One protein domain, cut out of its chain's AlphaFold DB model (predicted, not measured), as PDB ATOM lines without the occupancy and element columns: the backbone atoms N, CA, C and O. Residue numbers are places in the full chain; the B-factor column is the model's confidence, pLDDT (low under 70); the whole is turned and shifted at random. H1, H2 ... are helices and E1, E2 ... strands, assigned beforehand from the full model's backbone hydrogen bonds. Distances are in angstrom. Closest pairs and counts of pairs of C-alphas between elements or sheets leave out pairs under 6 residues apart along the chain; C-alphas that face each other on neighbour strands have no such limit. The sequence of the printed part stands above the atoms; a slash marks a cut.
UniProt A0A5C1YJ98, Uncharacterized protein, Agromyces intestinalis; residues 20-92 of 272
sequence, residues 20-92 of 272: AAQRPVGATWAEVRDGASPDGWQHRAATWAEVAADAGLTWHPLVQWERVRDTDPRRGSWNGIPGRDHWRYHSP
ATOM      1  N   ALA A  20     138.838 181.699 110.022       95.12
ATOM      2  CA  ALA A  20     137.842 181.224 110.970       95.12
ATOM      3  C   ALA A  20     137.770 182.164 112.184       95.12
ATOM      4  O   ALA A  20     138.781 182.479 112.812       95.12
ATOM      5  N   ALA A  21     136.564 182.589 112.550       96.56
ATOM      6  CA  ALA A  21     136.303 183.401 113.729       96.56
ATOM      7  C   ALA A  21     135.349 182.674 114.678       96.56
ATOM      8  O   ALA A  21     134.358 182.089 114.237       96.56
ATOM      9  N   GLN A  22     135.608 182.761 115.984       96.75
ATOM     10  CA  GLN A  22     134.754 182.156 117.008       96.75
ATOM     11  C   GLN A  22     134.421 183.106 118.161       96.75
ATOM     12  O   GLN A  22     135.202 184.005 118.486       96.75
ATOM     13  N   ARG A  23     133.283 182.877 118.825       96.19
ATOM     14  CA  ARG A  23     132.940 183.519 120.105       96.19
ATOM     15  C   ARG A  23     132.086 182.613 121.006       96.19
ATOM     16  O   ARG A  23     131.263 181.859 120.479       96.19
ATOM     17  N   PRO A  24     132.244 182.693 122.339       96.88
ATOM     18  CA  PRO A  24     131.426 181.934 123.282       96.88
ATOM     19  C   PRO A  24     129.978 182.441 123.335       96.88
ATOM     20  O   PRO A  24     129.711 183.633 123.164       96.88
ATOM     21  N   VAL A  25     129.042 181.530 123.604       96.50
ATOM     22  CA  VAL A  25     127.629 181.817 123.900       96.50
ATOM     23  C   VAL A  25     127.391 181.674 125.399       96.50
ATOM     24  O   VAL A  25     127.877 180.727 126.009       96.50
ATOM     25  N   GLY A  26     126.665 182.617 126.002       94.88
ATOM     26  CA  GLY A  26     126.310 182.563 127.429       94.88
ATOM     27  C   GLY A  26     127.453 182.885 128.403       94.88
ATOM     28  O   GLY A  26     127.224 182.923 129.604       94.88
ATOM     29  N   ALA A  27     128.660 183.168 127.903       95.25
ATOM     30  CA  ALA A  27     129.822 183.542 128.705       95.25
ATOM     31  C   ALA A  27     130.714 184.549 127.966       95.25
ATOM     32  O   ALA A  27     130.691 184.658 126.738       95.25
ATOM     33  N   THR A  28     131.542 185.267 128.712       95.56
ATOM     34  CA  THR A  28     132.616 186.112 128.191       95.56
ATOM     35  C   THR A  28     133.922 185.331 128.072       95.56
ATOM     36  O   THR A  28     134.160 184.344 128.765       95.56
ATOM     37  N   TRP A  29     134.851 185.822 127.249       94.81
ATOM     38  CA  TRP A  29     136.203 185.257 127.191       94.81
ATOM     39  C   TRP A  29     136.935 185.289 128.544       94.81
ATOM     40  O   TRP A  29     137.759 184.418 128.803       94.81
ATOM     41  N   ALA A  30     136.659 186.267 129.412       93.38
ATOM     42  CA  ALA A  30     137.269 186.305 130.741       93.38
ATOM     43  C   ALA A  30     136.798 185.122 131.600       93.38
ATOM     44  O   ALA A  30     137.629 184.417 132.156       93.38
ATOM     45  N   GLU A  31     135.493 184.849 131.614       95.69
ATOM     46  CA  GLU A  31     134.918 183.711 132.340       95.69
ATOM     47  C   GLU A  31     135.402 182.375 131.768       95.69
ATOM     48  O   GLU A  31     135.802 181.499 132.530       95.69
ATOM     49  N   VAL A  32     135.461 182.233 130.437       95.00
ATOM     50  CA  VAL A  32     136.004 181.025 129.784       95.00
ATOM     51  C   VAL A  32     137.464 180.793 130.169       95.00
ATOM     52  O   VAL A  32     137.876 179.664 130.425       95.00
ATOM     53  N   ARG A  33     138.269 181.858 130.252       91.88
ATOM     54  CA  ARG A  33     139.664 181.762 130.705       91.88
ATOM     55  C   ARG A  33     139.768 181.302 132.158       91.88
ATOM     56  O   ARG A  33     140.709 180.585 132.487       91.88
ATOM     57  N   ASP A  34     138.819 181.709 132.989       94.56
ATOM     58  CA  ASP A  34     138.774 181.387 134.415       94.56
ATOM     59  C   ASP A  34     138.077 180.031 134.685       94.56
ATOM     60  O   ASP A  34     137.921 179.629 135.837       94.56
ATOM     61  N   GLY A  35     137.716 179.292 133.625       92.94
ATOM     62  CA  GLY A  35     137.234 177.910 133.683       92.94
ATOM     63  C   GLY A  35     135.733 177.727 133.456       92.94
ATOM     64  O   GLY A  35     135.239 176.614 133.621       92.94
ATOM     65  N   ALA A  36     134.994 178.777 133.087       93.25
ATOM     66  CA  ALA A  36     133.584 178.641 132.734       93.25
ATOM     67  C   ALA A  36     133.410 177.878 131.412       93.25
ATOM     68  O   ALA A  36     134.091 178.151 130.421       93.25
ATOM     69  N   SER A  37     132.441 176.965 131.384       94.25
ATOM     70  CA  SER A  37     131.991 176.321 130.150       94.25
ATOM     71  C   SER A  37     130.916 177.191 129.494       94.25
ATOM     72  O   SER A  37     129.896 177.439 130.138       94.25
ATOM     73  N   PRO A  38     131.108 177.673 128.252       94.62
ATOM     74  CA  PRO A  38     130.059 178.391 127.538       94.62
ATOM     75  C   PRO A  38     128.925 177.437 127.137       94.62
ATOM     76  O   PRO A  38     129.150 176.242 126.949       94.62
ATOM     77  N   ASP A  39     127.726 177.981 126.917       95.56
ATOM     78  CA  ASP A  39     126.556 177.224 126.435       95.56
ATOM     79  C   ASP A  39     126.753 176.694 125.003       95.56
ATOM     80  O   ASP A  39     126.021 175.826 124.527       95.56
ATOM     81  N   GLY A  40     127.737 177.242 124.289       95.50
ATOM     82  CA  GLY A  40     128.121 176.837 122.948       95.50
ATOM     83  C   GLY A  40     129.090 177.823 122.303       95.50
ATOM     84  O   GLY A  40     129.559 178.778 122.930       95.50
ATOM     85  N   TRP A  41     129.354 177.602 121.019       95.62
ATOM     86  CA  TRP A  41     130.272 178.404 120.215       95.62
ATOM     87  C   TRP A  41     129.577 178.892 118.952       95.62
ATOM     88  O   TRP A  41     128.932 178.118 118.246       95.62
ATOM     89  N   GLN A  42     129.721 180.180 118.653       97.12
ATOM     90  CA  GLN A  42     129.363 180.722 117.346       97.12
ATOM     91  C   GLN A  42     130.606 180.785 116.472       97.12
ATOM     92  O   GLN A  42     131.663 181.192 116.951       97.12
ATOM     93  N   HIS A  43     130.439 180.442 115.196       96.12
ATOM     94  CA  HIS A  43     131.498 180.436 114.192       96.12
ATOM     95  C   HIS A  43     131.081 181.256 112.975       96.12
ATOM     96  O   HIS A  43     129.894 181.317 112.640       96.12
ATOM     97  N   ARG A  44     132.056 181.874 112.312       95.19
ATOM     98  CA  ARG A  44     131.893 182.484 110.989       95.19
ATOM     99  C   ARG A  44     133.230 182.545 110.261       95.19
ATOM    100  O   ARG A  44     134.273 182.545 110.910       95.19
ATOM    101  N   ALA A  45     133.182 182.667 108.941       94.31
ATOM    102  CA  ALA A  45     134.326 183.124 108.167       94.31
ATOM    103  C   ALA A  45     134.447 184.655 108.268       94.31
ATOM    104  O   ALA A  45     133.438 185.365 108.328       94.31
ATOM    105  N   ALA A  46     135.678 185.147 108.292       96.25
ATOM    106  CA  ALA A  46     136.043 186.551 108.203       96.25
ATOM    107  C   ALA A  46     137.005 186.761 107.027       96.25
ATOM    108  O   ALA A  46     137.744 185.853 106.635       96.25
ATOM    109  N   THR A  47     136.985 187.974 106.479       96.81
ATOM    110  CA  THR A  47     137.922 188.403 105.431       96.81
ATOM    111  C   THR A  47     139.186 188.984 106.052       96.81
ATOM    112  O   THR A  47     139.163 189.537 107.154       96.81
ATOM    113  N   TRP A  48     140.293 188.927 105.331       97.56
ATOM    114  CA  TRP A  48     141.525 189.624 105.665       97.56
ATOM    115  C   TRP A  48     141.323 191.132 105.753       97.56
ATOM    116  O   TRP A  48     141.900 191.763 106.635       97.56
ATOM    117  N   ALA A  49     140.486 191.718 104.894       97.06
ATOM    118  CA  ALA A  49     140.098 193.125 104.988       97.06
ATOM    119  C   ALA A  49     139.421 193.465 106.321       97.06
ATOM    120  O   ALA A  49     139.778 194.460 106.955       97.06
ATOM    121  N   GLU A  50     138.483 192.631 106.768       96.69
ATOM    122  CA  GLU A  50     137.825 192.787 108.066       96.69
ATOM    123  C   GLU A  50     138.825 192.662 109.218       96.69
ATOM    124  O   GLU A  50     138.883 193.535 110.085       96.69
ATOM    125  N   VAL A  51     139.658 191.619 109.206       96.88
ATOM    126  CA  VAL A  51     140.641 191.389 110.270       96.88
ATOM    127  C   VAL A  51     141.694 192.497 110.312       96.88
ATOM    128  O   VAL A  51     142.042 192.964 111.394       96.88
ATOM    129  N   ALA A  52     142.157 192.983 109.158       96.31
ATOM    130  CA  ALA A  52     143.063 194.125 109.083       96.31
ATOM    131  C   ALA A  52     142.419 195.390 109.669       96.31
ATOM    132  O   ALA A  52     143.050 196.081 110.468       96.31
ATOM    133  N   ALA A  53     141.154 195.669 109.339       95.88
ATOM    134  CA  ALA A  53     140.427 196.816 109.881       95.88
ATOM    135  C   ALA A  53     140.245 196.731 111.408       95.88
ATOM    136  O   ALA A  53     140.390 197.737 112.111       95.88
ATOM    137  N   ASP A  54     139.969 195.539 111.934       95.62
ATOM    138  CA  ASP A  54     139.858 195.286 113.372       95.62
ATOM    139  C   ASP A  54     141.191 195.431 114.103       95.62
ATOM    140  O   ASP A  54     141.239 196.013 115.188       95.62
ATOM    141  N   ALA A  55     142.269 194.956 113.485       93.38
ATOM    142  CA  ALA A  55     143.629 195.038 114.004       93.38
ATOM    143  C   ALA A  55     144.257 196.439 113.846       93.38
ATOM    144  O   ALA A  55     145.349 196.688 114.356       93.38
ATOM    145  N   GLY A  56     143.589 197.366 113.149       94.56
ATOM    146  CA  GLY A  56     144.122 198.699 112.851       94.56
ATOM    147  C   GLY A  56     145.260 198.691 111.824       94.56
ATOM    148  O   GLY A  56     146.061 199.625 111.785       94.56
ATOM    149  N   LEU A  57     145.341 197.642 111.006       95.69
ATOM    150  CA  LEU A  57     146.296 197.499 109.915       95.69
ATOM    151  C   LEU A  57     145.741 198.101 108.623       95.69
ATOM    152  O   LEU A  57     144.531 198.167 108.396       95.69
ATOM    153  N   THR A  58     146.642 198.507 107.732       97.19
ATOM    154  CA  THR A  58     146.259 198.880 106.369       97.19
ATOM    155  C   THR A  58     146.076 197.608 105.552       97.19
ATOM    156  O   THR A  58     147.027 196.841 105.391       97.19
ATOM    157  N   TRP A  59     144.873 197.386 105.020       97.25
ATOM    158  CA  TRP A  59     144.643 196.308 104.060       97.25
ATOM    159  C   TRP A  59     145.307 196.632 102.719       97.25
ATOM    160  O   TRP A  59     145.182 197.744 102.199       97.25
ATOM    161  N   HIS A  60     146.016 195.654 102.163       97.12
ATOM    162  CA  HIS A  60     146.618 195.708 100.834       97.12
ATOM    163  C   HIS A  60     146.885 194.280 100.321       97.12
ATOM    164  O   HIS A  60     146.906 193.345 101.123       97.12
ATOM    165  N   PRO A  61     147.138 194.082  99.015       96.69
ATOM    166  CA  PRO A  61     147.236 192.746  98.413       96.69
ATOM    167  C   PRO A  61     148.357 191.857  98.981       96.69
ATOM    168  O   PRO A  61     148.316 190.634  98.853       96.69
ATOM    169  N   LEU A  62     149.375 192.457  99.606       96.00
ATOM    170  CA  LEU A  62     150.540 191.759 100.152       96.00
ATOM    171  C   LEU A  62     150.521 191.685 101.684       96.00
ATOM    172  O   LEU A  62     151.553 191.377 102.281       96.00
ATOM    173  N   VAL A  63     149.383 191.977 102.328       96.31
ATOM    174  CA  VAL A  63     149.248 191.877 103.788       96.31
ATOM    175  C   VAL A  63     149.608 190.461 104.247       96.31
ATOM    176  O   VAL A  63     149.227 189.483 103.603       96.31
ATOM    177  N   GLN A  64     150.387 190.338 105.320       95.19
ATOM    178  CA  GLN A  64     150.858 189.044 105.829       95.19
ATOM    179  C   GLN A  64     150.203 188.731 107.169       95.19
ATOM    180  O   GLN A  64     150.090 189.624 108.014       95.19
ATOM    181  N   TRP A  65     149.821 187.468 107.395       95.06
ATOM    182  CA  TRP A  65     149.155 187.066 108.639       95.06
ATOM    183  C   TRP A  65     150.012 187.374 109.867       95.06
ATOM    184  O   TRP A  65     149.503 187.747 110.922       95.06
ATOM    185  N   GLU A  66     151.335 187.319 109.723       93.31
ATOM    186  CA  GLU A  66     152.259 187.673 110.797       93.31
ATOM    187  C   GLU A  66     152.038 189.094 111.336       93.31
ATOM    188  O   GLU A  66     152.157 189.314 112.538       93.31
ATOM    189  N   ARG A  67     151.624 190.047 110.489       94.06
ATOM    190  CA  ARG A  67     151.326 191.418 110.934       94.06
ATOM    191  C   ARG A  67     150.081 191.483 111.797       94.06
ATOM    192  O   ARG A  67     150.061 192.239 112.760       94.06
ATOM    193  N   VAL A  68     149.083 190.660 111.488       93.94
ATOM    194  CA  VAL A  68     147.894 190.485 112.330       93.94
ATOM    195  C   VAL A  68     148.287 189.841 113.657       93.94
ATOM    196  O   VAL A  68     147.843 190.268 114.717       93.94
ATOM    197  N   ARG A  69     149.169 188.836 113.640       93.38
ATOM    198  CA  ARG A  69     149.629 188.184 114.874       93.38
ATOM    199  C   ARG A  69     150.390 189.128 115.793       93.38
ATOM    200  O   ARG A  69     150.261 189.010 117.009       93.38
ATOM    201  N   ASP A  70     151.155 190.050 115.224       93.31
ATOM    202  CA  ASP A  70     151.935 191.038 115.968       93.31
ATOM    203  C   ASP A  70     151.063 192.090 116.679       93.31
ATOM    204  O   ASP A  70     151.539 192.737 117.611       93.31
ATOM    205  N   THR A  71     149.776 192.232 116.328       92.19
ATOM    206  CA  THR A  71     148.870 193.159 117.035       92.19
ATOM    207  C   THR A  71     148.385 192.628 118.385       92.19
ATOM    208  O   THR A  71     147.849 193.390 119.189       92.19
ATOM    209  N   ASP A  72     148.560 191.333 118.659       91.88
ATOM    210  CA  ASP A  72     148.271 190.717 119.955       91.88
ATOM    211  C   ASP A  72     149.581 190.366 120.680       91.88
ATOM    212  O   ASP A  72     150.350 189.543 120.183       91.88
ATOM    213  N   PRO A  73     149.827 190.865 121.909       89.31
ATOM    214  CA  PRO A  73     150.998 190.476 122.700       89.31
ATOM    215  C   PRO A  73     151.118 188.965 122.939       89.31
ATOM    216  O   PRO A  73     152.210 188.456 123.188       89.31
ATOM    217  N   ARG A  74     149.998 188.230 122.896       88.69
ATOM    218  CA  ARG A  74     149.972 186.764 123.028       88.69
ATOM    219  C   ARG A  74     150.085 186.045 121.687       88.69
ATOM    220  O   ARG A  74     150.115 184.812 121.683       88.69
ATOM    221  N   ARG A  75     150.140 186.777 120.575       89.62
ATOM    222  CA  ARG A  75     150.253 186.284 119.196       89.62
ATOM    223  C   ARG A  75     149.237 185.197 118.852       89.62
ATOM    224  O   ARG A  75     149.564 184.228 118.163       89.62
ATOM    225  N   GLY A  76     148.031 185.319 119.404       87.69
ATOM    226  CA  GLY A  76     146.925 184.389 119.194       87.69
ATOM    227  C   GLY A  76     147.044 183.070 119.956       87.69
ATOM    228  O   GLY A  76     146.202 182.197 119.773       87.69
ATOM    229  N   SER A  77     148.038 182.914 120.841       88.38
ATOM    230  CA  SER A  77     148.275 181.662 121.587       88.38
ATOM    231  C   SER A  77     147.115 181.237 122.490       88.38
ATOM    232  O   SER A  77     147.069 180.091 122.931       88.38
ATOM    233  N   TRP A  78     146.168 182.138 122.764       88.44
ATOM    234  CA  TRP A  78     144.965 181.832 123.525       88.44
ATOM    235  C   TRP A  78     143.704 182.080 122.690       88.44
ATOM    236  O   TRP A  78     143.220 183.209 122.606       88.44
ATOM    237  N   ASN A  79     143.159 181.004 122.109       88.44
ATOM    238  CA  ASN A  79     141.909 180.988 121.336       88.44
ATOM    239  C   ASN A  79     141.855 181.967 120.147       88.44
ATOM    240  O   ASN A  79     140.761 182.392 119.785       88.44
ATOM    241  N   GLY A  80     143.001 182.329 119.561       93.19
ATOM    242  CA  GLY A  80     143.087 183.237 118.414       93.19
ATOM    243  C   GLY A  80     143.309 184.710 118.782       93.19
ATOM    244  O   GLY A  80     143.392 185.086 119.958       93.19
ATOM    245  N   ILE A  81     143.422 185.548 117.753       95.19
ATOM    246  CA  ILE A  81     143.648 186.995 117.832       95.19
ATOM    247  C   ILE A  81     142.343 187.699 118.229       95.19
ATOM    248  O   ILE A  81     141.315 187.458 117.595       95.19
ATOM    249  N   PRO A  82     142.332 188.558 119.264       94.69
ATOM    250  CA  PRO A  82     141.143 189.327 119.626       94.69
ATOM    251  C   PRO A  82     140.652 190.220 118.477       94.69
ATOM    252  O   PRO A  82     141.417 191.020 117.948       94.69
ATOM    253  N   GLY A  83     139.368 190.112 118.141       94.00
ATOM    254  CA  GLY A  83     138.659 190.983 117.205       94.00
ATOM    255  C   GLY A  83     137.584 191.827 117.893       94.00
ATOM    256  O   GLY A  83     137.431 191.806 119.122       94.00
ATOM    257  N   ARG A  84     136.803 192.570 117.101       93.25
ATOM    258  CA  ARG A  84     135.634 193.313 117.600       93.25
ATOM    259  C   ARG A  84     134.513 192.379 118.051       93.25
ATOM    260  O   ARG A  84     134.493 191.195 117.730       93.25
ATOM    261  N   ASP A  85     133.577 192.920 118.830       92.44
ATOM    262  CA  ASP A  85     132.353 192.230 119.274       92.44
ATOM    263  C   ASP A  85     132.592 190.842 119.889       92.44
ATOM    264  O   ASP A  85     131.796 189.911 119.735       92.44
ATOM    265  N   HIS A  86     133.715 190.725 120.604       93.62
ATOM    266  CA  HIS A  86     134.176 189.507 121.267       93.62
ATOM    267  C   HIS A  86     134.461 188.331 120.322       93.62
ATOM    268  O   HIS A  86     134.558 187.195 120.787       93.62
ATOM    269  N   TRP A  87     134.644 188.572 119.025       96.75
ATOM    270  CA  TRP A  87     135.198 187.568 118.124       96.75
ATOM    271  C   TRP A  87     136.679 187.332 118.421       96.75
ATOM    272  O   TRP A  87     137.397 188.229 118.868       96.75
ATOM    273  N   ARG A  88     137.142 186.110 118.174       96.25
ATOM    274  CA  ARG A  88     138.563 185.797 118.047       96.25
ATOM    275  C   ARG A  88     138.830 185.138 116.707       96.25
ATOM    276  O   ARG A  88     138.111 184.208 116.347       96.25
ATOM    277  N   TYR A  89     139.846 185.631 116.011       97.00
ATOM    278  CA  TYR A  89     140.275 185.176 114.693       97.00
ATOM    279  C   TYR A  89     141.372 184.122 114.823       97.00
ATOM    280  O   TYR A  89     142.375 184.335 115.508       97.00
ATOM    281  N   HIS A  90     141.193 182.985 114.169       94.81
ATOM    282  CA  HIS A  90     142.200 181.935 114.082       94.81
ATOM    283  C   HIS A  90     143.136 182.183 112.910       94.81
ATOM    284  O   HIS A  90     142.825 182.964 112.016       94.81
ATOM    285  N   SER A  91     144.297 181.531 112.925       92.62
ATOM    286  CA  SER A  91     145.162 181.566 111.750       92.62
ATOM    287  C   SER A  91     144.426 180.976 110.545       92.62
ATOM    288  O   SER A  91     143.764 179.951 110.714       92.62
ATOM    289  N   PRO A  92     144.537 181.599 109.361       93.19
ATOM    290  CA  PRO A  92     144.082 180.981 108.128       93.19
ATOM    291  C   PRO A  92     144.838 179.673 107.903       93.19
ATOM    292  O   PRO A  92     146.004 179.528 108.290       93.19
TER     293      PRO A  92
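Overview. This is residues 20 to 92 of the 272 residues of an uncharacterized protein of Agromyces intestinalis (UniProt A0A5C1YJ98). A two-stranded antiparallel ribbon, E1 and E2, runs along one side of an elongated domain, with the short helix H1 in the connection at one end of the ribbon and two short helices, H2 and H3, toward the other end of the domain. The last stretch, residues 71 to 92, has no named element; it folds back from H3 through the middle and pairs briefly with E1. The printed part has 73 residues, with three named helices and two named strands in the order E1, H1, E2, H2, H3. The class is mixed, helices and strands, though only 32 residues, under half, are in named elements. The whole is compact, with a radius of gyration of the C-alphas of 12.7 A, and spans 39 by 23 by 17 A.

Arrangement. The sheet holds E1, residues 20 to 25, and E2, residues 40 to 46, as antiparallel neighbours, with 152 degrees between their directions. The C-alphas of Gln 22 and His 43 face each other at 4.6 A. N 21 and O 44, 2.8 A apart, and N 25 and O 40, 2.9 A apart, are within hydrogen-bond range. Residues 21 to 22 of E1 also form a short antiparallel pairing with residues 88 to 89, and residues 81 to 82 pair antiparallel with the same residues 88 to 89. H1, residues 29 to 33, follows E1 by a tight link; their closest C-alphas, those of Arg 23 and Trp 29, are 8.0 A apart. H2, residues 48 to 55, follows E2 by a tight link of one residue and is apart from E1. H2 and H3, residues 65 to 70, only just touch, with 3 pairs of C-alphas within 8 A, the closest being those of Ala 55 and Val 68 at 6.5 A. They run the same way at a shallow tilt of 5 degrees. H1 is apart from H2 and from H3. In H1, H2 and H3 every O i to N i+4 pair is within hydrogen-bond range.

Along the chain. E2 is 19.4 A from first to last C-alpha and begins at C-alpha 40 (128.121, 176.837, 122.948). E1 is 16.5 A long and begins at C-alpha 20 (137.842, 181.224, 110.970). H2 is 10.2 A long, H3 8.8 A and H1 6.0 A. H3 ends at C-alpha 70 (151.935, 191.038, 115.968).

Size, cuts and confidence. The C-alphas farthest apart are those of Gly 35 and Pro 61, at 39.5 A, while those of Ala 20 and Pro 92, the first and last printed, are 6.9 A apart. The printed part has no cut. The links H1 to E2 and H2 to H3 are short, and no link is long. The mean pLDDT of the printed part is 94.5, and no printed residue is under 70.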